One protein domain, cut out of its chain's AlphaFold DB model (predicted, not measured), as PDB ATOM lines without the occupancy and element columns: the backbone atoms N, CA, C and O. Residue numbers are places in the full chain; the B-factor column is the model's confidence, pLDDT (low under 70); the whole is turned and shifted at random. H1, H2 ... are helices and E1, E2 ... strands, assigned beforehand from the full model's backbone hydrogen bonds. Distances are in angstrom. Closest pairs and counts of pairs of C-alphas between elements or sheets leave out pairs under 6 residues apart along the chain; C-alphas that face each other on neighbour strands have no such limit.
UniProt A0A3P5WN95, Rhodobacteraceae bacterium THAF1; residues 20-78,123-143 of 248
ATOM      1  N   ARG A  20     -19.045 -16.049  37.337       88.88
ATOM      2  CA  ARG A  20     -19.268 -14.888  38.215       88.88
ATOM      3  C   ARG A  20     -17.998 -14.457  38.953       88.88
ATOM      4  O   ARG A  20     -17.746 -13.260  39.001       88.88
ATOM      5  N   ALA A  21     -17.179 -15.388  39.449       90.31
ATOM      6  CA  ALA A  21     -15.889 -15.066  40.073       90.31
ATOM      7  C   ALA A  21     -14.935 -14.369  39.082       90.31
ATOM      8  O   ALA A  21     -14.352 -13.324  39.378       90.31
ATOM      9  N   ILE A  22     -14.848 -14.895  37.854       91.69
ATOM     10  CA  ILE A  22     -14.062 -14.273  36.779       91.69
ATOM     11  C   ILE A  22     -14.621 -12.890  36.413       91.69
ATOM     12  O   ILE A  22     -13.846 -11.947  36.254       91.69
ATOM     13  N   GLN A  23     -15.949 -12.753  36.305       90.88
ATOM     14  CA  GLN A  23     -16.603 -11.467  36.058       90.88
ATOM     15  C   GLN A  23     -16.220 -10.445  37.137       90.88
ATOM     16  O   GLN A  23     -15.788  -9.357  36.774       90.88
ATOM     17  N   THR A  24     -16.280 -10.796  38.429       89.56
ATOM     18  CA  THR A  24     -15.900  -9.879  39.519       89.56
ATOM     19  C   THR A  24     -14.441  -9.429  39.444       89.56
ATOM     20  O   THR A  24     -14.170  -8.231  39.539       89.56
ATOM     21  N   CYS A  25     -13.492 -10.336  39.180       90.56
ATOM     22  CA  CYS A  25     -12.086  -9.959  38.994       90.56
ATOM     23  C   CYS A  25     -11.902  -8.992  37.808       90.56
ATOM     24  O   CYS A  25     -11.174  -8.002  37.912       90.56
ATOM     25  N   LEU A  26     -12.588  -9.238  36.687       90.81
ATOM     26  CA  LEU A  26     -12.526  -8.361  35.516       90.81
ATOM     27  C   LEU A  26     -13.203  -7.005  35.769       90.81
ATOM     28  O   LEU A  26     -12.663  -5.987  35.343       90.81
ATOM     29  N   THR A  27     -14.316  -6.944  36.509       89.12
ATOM     30  CA  THR A  27     -14.924  -5.656  36.881       89.12
ATOM     31  C   THR A  27     -14.022  -4.845  37.805       89.12
ATOM     32  O   THR A  27     -13.907  -3.642  37.613       89.12
ATOM     33  N   ILE A  28     -13.309  -5.484  38.739       89.75
ATOM     34  CA  ILE A  28     -12.317  -4.804  39.588       89.75
ATOM     35  C   ILE A  28     -11.151  -4.264  38.734       89.75
ATOM     36  O   ILE A  28     -10.714  -3.137  38.947       89.75
ATOM     37  N   THR A  29     -10.717  -4.999  37.700       90.31
ATOM     38  CA  THR A  29      -9.720  -4.497  36.727       90.31
ATOM     39  C   THR A  29     -10.195  -3.197  36.057       90.31
ATOM     40  O   THR A  29      -9.416  -2.261  35.912       90.31
ATOM     41  N   VAL A  30     -11.476  -3.126  35.664       87.06
ATOM     42  CA  VAL A  30     -12.078  -1.949  35.006       87.06
ATOM     43  C   VAL A  30     -12.236  -0.774  35.969       87.06
ATOM     44  O   VAL A  30     -11.834   0.338  35.640       87.06
ATOM     45  N   LEU A  31     -12.827  -1.011  37.142       88.31
ATOM     46  CA  LEU A  31     -13.215   0.041  38.089       88.31
ATOM     47  C   LEU A  31     -12.014   0.811  38.655       88.31
ATOM     48  O   LEU A  31     -12.143   1.995  38.950       88.31
ATOM     49  N   PHE A  32     -10.857   0.156  38.771       87.00
ATOM     50  CA  PHE A  32      -9.617   0.752  39.278       87.00
ATOM     51  C   PHE A  32      -8.553   0.995  38.176       87.00
ATOM     52  O   PHE A  32      -7.418   1.332  38.497       87.00
ATOM     53  N   ASP A  33      -8.894   0.794  36.891       88.56
ATOM     54  CA  ASP A  33      -8.002   0.830  35.703       88.56
ATOM     55  C   ASP A  33      -6.648   0.092  35.861       88.56
ATOM     56  O   ASP A  33      -5.624   0.444  35.262       88.56
ATOM     57  N   LEU A  34      -6.638  -0.973  36.667       89.88
ATOM     58  CA  LEU A  34      -5.441  -1.752  36.980       89.88
ATOM     59  C   LEU A  34      -5.020  -2.649  35.809       89.88
ATOM     60  O   LEU A  34      -5.831  -3.106  35.001       89.88
ATOM     61  N   ALA A  35      -3.737  -3.011  35.753       88.94
ATOM     62  CA  ALA A  35      -3.324  -4.135  34.922       88.94
ATOM     63  C   ALA A  35      -3.857  -5.457  35.514       88.94
ATOM     64  O   ALA A  35      -3.866  -5.649  36.731       88.94
ATOM     65  N   LEU A  36      -4.206  -6.435  34.671       88.50
ATOM     66  CA  LEU A  36      -4.673  -7.767  35.114       88.50
ATOM     67  C   LEU A  36      -3.724  -8.449  36.123       88.50
ATOM     68  O   LEU A  36      -4.182  -9.151  37.015       88.50
ATOM     69  N   ARG A  37      -2.405  -8.231  35.993       88.62
ATOM     70  CA  ARG A  37      -1.378  -8.756  36.918       88.62
ATOM     71  C   ARG A  37      -1.341  -8.042  38.274       88.62
ATOM     72  O   ARG A  37      -0.930  -8.646  39.252       88.62
ATOM     73  N   GLN A  38      -1.745  -6.774  38.327       91.06
ATOM     74  CA  GLN A  38      -1.926  -6.045  39.586       91.06
ATOM     75  C   GLN A  38      -3.255  -6.440  40.232       91.06
ATOM     76  O   GLN A  38      -3.329  -6.610  41.443       91.06
ATOM     77  N   THR A  39      -4.288  -6.668  39.413       91.19
ATOM     78  CA  THR A  39      -5.617  -7.062  39.893       91.19
ATOM     79  C   THR A  39      -5.588  -8.385  40.655       91.19
ATOM     80  O   THR A  39      -6.297  -8.498  41.643       91.19
ATOM     81  N   THR A  40      -4.773  -9.371  40.262       92.00
ATOM     82  CA  THR A  40      -4.695 -10.643  41.006       92.00
ATOM     83  C   THR A  40      -4.240 -10.440  42.452       92.00
ATOM     84  O   THR A  40      -4.934 -10.891  43.354       92.00
ATOM     85  N   GLY A  41      -3.154  -9.691  42.684       92.62
ATOM     86  CA  GLY A  41      -2.691  -9.388  44.046       92.62
ATOM     87  C   GLY A  41      -3.639  -8.451  44.803       92.62
ATOM     88  O   GLY A  41      -3.871  -8.628  45.990       92.62
ATOM     89  N   PHE A  42      -4.265  -7.492  44.113       92.06
ATOM     90  CA  PHE A  42      -5.260  -6.611  44.729       92.06
ATOM     91  C   PHE A  42      -6.521  -7.369  45.178       92.06
ATOM     92  O   PHE A  42      -7.017  -7.141  46.277       92.06
ATOM     93  N   VAL A  43      -7.021  -8.308  44.365       92.19
ATOM     94  CA  VAL A  43      -8.150  -9.181  44.727       92.19
ATOM     95  C   VAL A  43      -7.774 -10.120  45.874       92.19
ATOM     96  O   VAL A  43      -8.604 -10.344  46.746       92.19
ATOM     97  N   GLU A  44      -6.535 -10.613  45.922       92.56
ATOM     98  CA  GLU A  44      -6.022 -11.392  47.055       92.56
ATOM     99  C   GLU A  44      -6.085 -10.594  48.365       92.56
ATOM    100  O   GLU A  44      -6.687 -11.053  49.337       92.56
ATOM    101  N   SER A  45      -5.569  -9.360  48.370       93.06
ATOM    102  CA  SER A  45      -5.651  -8.468  49.534       93.06
ATOM    103  C   SER A  45      -7.093  -8.109  49.911       93.06
ATOM    104  O   SER A  45      -7.402  -8.026  51.097       93.06
ATOM    105  N   LEU A  46      -7.993  -7.923  48.937       92.25
ATOM    106  CA  LEU A  46      -9.416  -7.681  49.206       92.25
ATOM    107  C   LEU A  46     -10.096  -8.889  49.862       92.25
ATOM    108  O   LEU A  46     -10.876  -8.704  50.794       92.25
ATOM    109  N   LEU A  47      -9.802 -10.110  49.404       90.69
ATOM    110  CA  LEU A  47     -10.371 -11.334  49.975       90.69
ATOM    111  C   LEU A  47      -9.875 -11.558  51.408       90.69
ATOM    112  O   LEU A  47     -10.701 -11.742  52.306       90.69
ATOM    113  N   GLN A  48      -8.567 -11.404  51.639       91.50
ATOM    114  CA  GLN A  48      -7.959 -11.431  52.975       91.50
ATOM    115  C   GLN A  48      -8.584 -10.382  53.909       91.50
ATOM    116  O   GLN A  48      -8.987 -10.719  55.019       91.50
ATOM    117  N   LEU A  49      -8.735  -9.131  53.453       93.12
ATOM    118  CA  LEU A  49      -9.355  -8.054  54.236       93.12
ATOM    119  C   LEU A  49     -10.833  -8.328  54.552       93.12
ATOM    120  O   LEU A  49     -11.313  -7.958  55.619       93.12
ATOM    121  N   SER A  50     -11.556  -8.971  53.633       89.81
ATOM    122  CA  SER A  50     -12.957  -9.347  53.843       89.81
ATOM    123  C   SER A  50     -13.151 -10.576  54.740       89.81
ATOM    124  O   SER A  50     -14.273 -10.820  55.178       89.81
ATOM    125  N   GLY A  51     -12.088 -11.342  55.019       88.88
ATOM    126  CA  GLY A  51     -12.170 -12.608  55.754       88.88
ATOM    127  C   GLY A  51     -12.801 -13.751  54.949       88.88
ATOM    128  O   GLY A  51     -13.467 -14.605  55.529       88.88
ATOM    129  N   LEU A  52     -12.648 -13.754  53.618       87.88
ATOM    130  CA  LEU A  52     -13.146 -14.823  52.748       87.88
ATOM    131  C   LEU A  52     -11.988 -15.653  52.182       87.88
ATOM    132  O   LEU A  52     -11.231 -15.174  51.341       87.88
ATOM    133  N   ASP A  53     -11.932 -16.932  52.560       86.00
ATOM    134  CA  ASP A  53     -10.921 -17.917  52.129       86.00
ATOM    135  C   ASP A  53     -11.109 -18.412  50.676       86.00
ATOM    136  O   ASP A  53     -10.954 -19.593  50.354       86.00
ATOM    137  N   TRP A  54     -11.502 -17.521  49.765       88.12
ATOM    138  CA  TRP A  54     -11.684 -17.848  48.353       88.12
ATOM    139  C   TRP A  54     -10.354 -17.829  47.595       88.12
ATOM    140  O   TRP A  54      -9.569 -16.887  47.673       88.12
ATOM    141  N   THR A  55     -10.120 -18.862  46.788       89.44
ATOM    142  CA  THR A  55      -8.914 -18.974  45.960       89.44
ATOM    143  C   THR A  55      -8.915 -17.942  44.826       89.44
ATOM    144  O   THR A  55      -9.908 -17.765  44.117       89.44
ATOM    145  N   VAL A  56      -7.799 -17.236  44.630       89.44
ATOM    146  CA  VAL A  56      -7.684 -16.195  43.595       89.44
ATOM    147  C   VAL A  56      -7.405 -16.823  42.221       89.44
ATOM    148  O   VAL A  56      -6.470 -17.614  42.085       89.44
ATOM    149  N   PRO A  57      -8.147 -16.461  41.156       90.44
ATOM    150  CA  PRO A  57      -7.850 -16.943  39.812       90.44
ATOM    151  C   PRO A  57      -6.519 -16.406  39.267       90.44
ATOM    152  O   PRO A  57      -6.335 -15.196  39.145       90.44
ATOM    153  N   ASP A  58      -5.633 -17.305  38.825       90.44
ATOM    154  CA  ASP A  58      -4.372 -16.930  38.172       90.44
ATOM    155  C   ASP A  58      -4.571 -15.956  37.002       90.44
ATOM    156  O   ASP A  58      -5.501 -16.099  36.197       90.44
ATOM    157  N   PHE A  59      -3.579 -15.088  36.775       88.44
ATOM    158  CA  PHE A  59      -3.493 -14.237  35.582       88.44
ATOM    159  C   PHE A  59      -3.718 -15.018  34.270       88.44
ATOM    160  O   PHE A  59      -4.412 -14.546  33.366       88.44
ATOM    161  N   SER A  60      -3.172 -16.238  34.166       88.12
ATOM    162  CA  SER A  60      -3.330 -17.082  32.972       88.12
ATOM    163  C   SER A  60      -4.772 -17.572  32.769       88.12
ATOM    164  O   SER A  60      -5.207 -17.760  31.631       88.12
ATOM    165  N   THR A  61      -5.525 -17.738  33.857       89.56
ATOM    166  CA  THR A  61      -6.934 -18.142  33.851       89.56
ATOM    167  C   THR A  61      -7.829 -16.955  33.504       89.56
ATOM    168  O   THR A  61      -8.672 -17.085  32.611       89.56
ATOM    169  N   LEU A  62      -7.592 -15.789  34.119       90.81
ATOM    170  CA  LEU A  62      -8.292 -14.539  33.801       90.81
ATOM    171  C   LEU A  62      -8.106 -14.154  32.326       90.81
ATOM    172  O   LEU A  62      -9.090 -14.022  31.603       90.81
ATOM    173  N   SER A  63      -6.861 -14.078  31.842       88.12
ATOM    174  CA  SER A  63      -6.552 -13.665  30.462       88.12
ATOM    175  C   SER A  63      -7.163 -14.591  29.396       88.12
ATOM    176  O   SER A  63      -7.575 -14.133  28.327       88.12
ATOM    177  N   ARG A  64      -7.272 -15.899  29.677       88.62
ATOM    178  CA  ARG A  64      -7.945 -16.857  28.781       88.62
ATOM    179  C   ARG A  64      -9.466 -16.692  28.810       88.62
ATOM    180  O   ARG A  64     -10.076 -16.631  27.746       88.62
ATOM    181  N   ARG A  65     -10.076 -16.600  30.000       89.31
ATOM    182  CA  ARG A  65     -11.539 -16.469  30.159       89.31
ATOM    183  C   ARG A  65     -12.069 -15.126  29.654       89.31
ATOM    184  O   ARG A  65     -13.147 -15.103  29.072       89.31
ATOM    185  N   GLN A  66     -11.308 -14.040  29.803       86.31
ATOM    186  CA  GLN A  66     -11.668 -12.688  29.349       86.31
ATOM    187  C   GLN A  66     -12.006 -12.613  27.850       86.31
ATOM    188  O   GLN A  66     -12.805 -11.782  27.441       86.31
ATOM    189  N   LYS A  67     -11.431 -13.498  27.022       82.69
ATOM    190  CA  LYS A  67     -11.745 -13.578  25.583       82.69
ATOM    191  C   LYS A  67     -13.104 -14.221  25.286       82.69
ATOM    192  O   LYS A  67     -13.650 -14.019  24.209       82.69
ATOM    193  N   THR A  68     -13.615 -15.034  26.211       81.69
ATOM    194  CA  THR A  68     -14.836 -15.843  26.049       81.69
ATOM    195  C   THR A  68     -16.010 -15.363  26.898       81.69
ATOM    196  O   THR A  68     -17.132 -15.809  26.684       81.69
ATOM    197  N   LEU A  69     -15.748 -14.510  27.889       83.38
ATOM    198  CA  LEU A  69     -16.707 -14.085  28.899       83.38
ATOM    199  C   LEU A  69     -17.090 -12.628  28.650       83.38
ATOM    200  O   LEU A  69     -16.231 -11.749  28.642       83.38
ATOM    201  N   ASP A  70     -18.381 -12.389  28.440       76.19
ATOM    202  CA  ASP A  70     -18.927 -11.046  28.270       76.19
ATOM    203  C   ASP A  70     -19.092 -10.385  29.644       76.19
ATOM    204  O   ASP A  70     -19.801 -10.902  30.515       76.19
ATOM    205  N   VAL A  71     -18.385  -9.278  29.877       76.06
ATOM    206  CA  VAL A  71     -18.369  -8.626  31.191       76.06
ATOM    207  C   VAL A  71     -19.543  -7.660  31.262       76.06
ATOM    208  O   VAL A  71     -19.472  -6.520  30.809       76.06
ATOM    209  N   SER A  72     -20.636  -8.140  31.845       70.75
ATOM    210  CA  SER A  72     -21.767  -7.310  32.249       70.75
ATOM    211  C   SER A  72     -21.356  -6.442  33.446       70.75
ATOM    212  O   SER A  72     -21.069  -6.959  34.527       70.75
ATOM    213  N   ILE A  73     -21.328  -5.122  33.264       73.94
ATOM    214  CA  ILE A  73     -21.253  -4.161  34.369       73.94
ATOM    215  C   ILE A  73     -22.672  -3.611  34.543       73.94
ATOM    216  O   ILE A  73     -23.115  -2.831  33.699       73.94
ATOM    217  N   PRO A  74     -23.435  -4.032  35.569       66.75
ATOM    218  CA  PRO A  74     -24.776  -3.508  35.791       66.75
ATOM    219  C   PRO A  74     -24.677  -2.040  36.223       66.75
ATOM    220  O   PRO A  74     -24.369  -1.737  37.373       66.75
ATOM    221  N   TYR A  75     -24.930  -1.125  35.289       67.75
ATOM    222  CA  TYR A  75     -24.997   0.299  35.574       67.75
ATOM    223  C   TYR A  75     -26.432   0.667  35.950       67.75
ATOM    224  O   TYR A  75     -27.311   0.725  35.092       67.75
ATOM    225  N   ARG A  76     -26.672   0.938  37.237       70.19
ATOM    226  CA  ARG A  76     -27.867   1.680  37.652       70.19
ATOM    227  C   ARG A  76     -27.577   3.169  37.535       70.19
ATOM    228  O   ARG A  76     -26.945   3.749  38.414       70.19
ATOM    229  N   GLY A  77     -28.038   3.768  36.441       69.62
ATOM    230  CA  GLY A  77     -28.193   5.217  36.379       69.62
ATOM    231  C   GLY A  77     -29.224   5.669  37.411       69.62
ATOM    232  O   GLY A  77     -30.187   4.951  37.684       69.62
ATOM    233  N   SER A  78     -29.025   6.846  37.996       70.62
ATOM    234  CA  SER A  78     -30.079   7.513  38.756       70.62
ATOM    235  C   SER A  78     -31.197   7.944  37.807       70.62
ATOM    236  O   SER A  78     -30.928   8.423  36.707       70.62
ATOM    237  N   ALA A 123     -30.750  -1.281  32.080       49.59
ATOM    238  CA  ALA A 123     -29.788  -1.425  30.988       49.59
ATOM    239  C   ALA A 123     -28.525  -2.189  31.443       49.59
ATOM    240  O   ALA A 123     -27.666  -1.667  32.155       49.59
ATOM    241  N   VAL A 124     -28.395  -3.444  31.007       49.88
ATOM    242  CA  VAL A 124     -27.183  -4.236  31.234       49.88
ATOM    243  C   VAL A 124     -26.119  -3.812  30.224       49.88
ATOM    244  O   VAL A 124     -26.218  -4.102  29.034       49.88
ATOM    245  N   CYS A 125     -25.082  -3.133  30.707       50.28
ATOM    246  CA  CYS A 125     -23.934  -2.756  29.895       50.28
ATOM    247  C   CYS A 125     -22.992  -3.952  29.709       50.28
ATOM    248  O   CYS A 125     -22.196  -4.273  30.595       50.28
ATOM    249  N   SER A 126     -23.072  -4.599  28.546       49.31
ATOM    250  CA  SER A 126     -22.121  -5.627  28.117       49.31
ATOM    251  C   SER A 126     -20.869  -4.992  27.510       49.31
ATOM    252  O   SER A 126     -20.928  -4.288  26.496       49.31
ATOM    253  N   ALA A 127     -19.715  -5.261  28.117       55.47
ATOM    254  CA  ALA A 127     -18.417  -4.852  27.600       55.47
ATOM    255  C   ALA A 127     -17.630  -6.073  27.098       55.47
ATOM    256  O   ALA A 127     -17.088  -6.862  27.880       55.47
ATOM    257  N   ARG A 128     -17.518  -6.204  25.770       51.38
ATOM    258  CA  ARG A 128     -16.730  -7.266  25.130       51.38
ATOM    259  C   ARG A 128     -15.284  -6.820  24.936       51.38
ATOM    260  O   ARG A 128     -15.007  -5.874  24.200       51.38
ATOM    261  N   PHE A 129     -14.345  -7.541  25.544       45.00
ATOM    262  CA  PHE A 129     -12.919  -7.240  25.435       45.00
ATOM    263  C   PHE A 129     -12.347  -7.648  24.065       45.00
ATOM    264  O   PHE A 129     -12.040  -8.816  23.821       45.00
ATOM    265  N   THR A 130     -12.167  -6.683  23.162       49.44
ATOM    266  CA  THR A 130     -11.453  -6.895  21.894       49.44
ATOM    267  C   THR A 130      -9.952  -6.711  22.098       49.44
ATOM    268  O   THR A 130      -9.484  -5.586  22.271       49.44
ATOM    269  N   SER A 131      -9.176  -7.797  22.048       40.09
ATOM    270  CA  SER A 131      -7.714  -7.747  22.181       40.09
ATOM    271  C   SER A 131      -7.034  -7.225  20.905       40.09
ATOM    272  O   SER A 131      -6.444  -8.002  20.153       40.09
ATOM    273  N   GLY A 132      -7.133  -5.917  20.660       35.59
ATOM    274  CA  GLY A 132      -6.341  -5.171  19.680       35.59
ATOM    275  C   GLY A 132      -5.297  -4.310  20.393       35.59
ATOM    276  O   GLY A 132      -5.606  -3.667  21.392       35.59
ATOM    277  N   LEU A 133      -4.054  -4.308  19.908       39.62
ATOM    278  CA  LEU A 133      -2.892  -3.708  20.588       39.62
ATOM    279  C   LEU A 133      -2.796  -2.172  20.416       39.62
ATOM    280  O   LEU A 133      -1.715  -1.591  20.446       39.62
ATOM    281  N   THR A 134      -3.934  -1.501  20.239       37.88
ATOM    282  CA  THR A 134      -4.046  -0.050  20.054       37.88
ATOM    283  C   THR A 134      -5.048   0.526  21.054       37.88
ATOM    284  O   THR A 134      -6.224   0.200  20.997       37.88
ATOM    285  N   ARG A 135      -4.545   1.384  21.961       37.84
ATOM    286  CA  ARG A 135      -5.262   2.257  22.924       37.84
ATOM    287  C   ARG A 135      -6.517   1.662  23.602       37.84
ATOM    288  O   ARG A 135      -7.561   1.540  22.977       37.84
ATOM    289  N   LYS A 136      -6.428   1.427  24.924       41.91
ATOM    290  CA  LYS A 136      -7.529   1.045  25.839       41.91
ATOM    291  C   LYS A 136      -8.871   1.714  25.463       41.91
ATOM    292  O   LYS A 136      -9.148   2.823  25.908       41.91
ATOM    293  N   LEU A 137      -9.720   1.040  24.686       39.97
ATOM    294  CA  LEU A 137     -11.068   1.519  24.381       39.97
ATOM    295  C   LEU A 137     -12.076   0.425  24.719       39.97
ATOM    296  O   LEU A 137     -12.358  -0.470  23.922       39.97
ATOM    297  N   TRP A 138     -12.608   0.505  25.936       46.81
ATOM    298  CA  TRP A 138     -13.736  -0.307  26.366       46.81
ATOM    299  C   TRP A 138     -14.960   0.081  25.535       46.81
ATOM    300  O   TRP A 138     -15.610   1.092  25.798       46.81
ATOM    301  N   LYS A 139     -15.274  -0.714  24.506       40.66
ATOM    302  CA  LYS A 139     -16.526  -0.575  23.761       40.66
ATOM    303  C   LYS A 139     -17.676  -1.093  24.621       40.66
ATOM    304  O   LYS A 139     -18.038  -2.266  24.557       40.66
ATOM    305  N   PHE A 140     -18.234  -0.189  25.419       38.81
ATOM    306  CA  PHE A 140     -19.544  -0.345  26.034       38.81
ATOM    307  C   PHE A 140     -20.602  -0.409  24.931       38.81
ATOM    308  O   PHE A 140     -20.953   0.607  24.332       38.81
ATOM    309  N   GLY A 141     -21.073  -1.619  24.631       42.72
ATOM    310  CA  GLY A 141     -22.202  -1.832  23.738       42.72
ATOM    311  C   GLY A 141     -23.474  -1.968  24.561       42.72
ATOM    312  O   GLY A 141     -23.574  -2.870  25.390       42.72
ATOM    313  N   GLN A 142     -24.467  -1.113  24.321       37.69
ATOM    314  CA  GLN A 142     -25.820  -1.409  24.787       37.69
ATOM    315  C   GLN A 142     -26.338  -2.601  23.977       37.69
ATOM    316  O   GLN A 142     -26.589  -2.480  22.779       37.69
ATOM    317  N   SER A 143     -26.469  -3.766  24.612       39.03
ATOM    318  CA  SER A 143     -27.106  -4.925  23.993       39.03
ATOM    319  C   SER A 143     -28.623  -4.776  24.094       39.03
ATOM    320  O   SER A 143     -29.257  -5.297  25.014       39.03
TER     321      SER A 143
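AT A GLANCE: This is residues 20 to 78 and 123 to 143 of the 248 residues of a protein of Rhodobacteraceae bacterium THAF1 (UniProt A0A3P5WN95). H1 sits in the middle, between H2 and edge strand E1 of a small sheet, while H3 packs on both H1 and H2. The 80 printed residues hold H1 H2 H3 E1 E2 E3 in that order, class mixed, with an antiparallel sheet E1 E2 E3. The whole is compact, radius of gyration of the C-alphas 13.2 A, spanning 35 by 35 by 20 A.

HOW THE PARTS SIT: H1, residues 20 to 31, touches H2, residues 36 to 50, with residues 25 to 29 alone; the closest C-alphas, Thr 29 and Thr 39, are 5.8 A apart. At 70.3 degrees they are only just about perpendicular. H3, residues 59 to 65, touches H1 at residues 22 to 26 alone, closest C-alphas Ile 22 and Leu 62, 6.5 A. E1, residues 71 to 74, and E2, residues 124 to 127, have N 73 and O 125 within hydrogen-bond range, 2.9 A. E2 and E3, residues 140 to 142, form a hairpin, with N 141 and O 126 at 3.3 A. H1 only grazes the sheet. Every O i to N i+4 pair is within range in H1 and H3, and 10 of 11 in H2.

IN THESE COORDINATES: H1 begins at C-alpha 20 (-19.268, -14.888, 38.215) and measures 16.1 A, H2 20.5 A. E3 ends at C-alpha 142 (-25.820, -1.409, 24.787).

THE WHOLE: Residues 79 to 122 are not printed; C-alphas 78 and 123 are 11.8 A apart. The link E2 to E3 is long. Residues 74 to 75, 77 and 123 to 143 have pLDDT under 70.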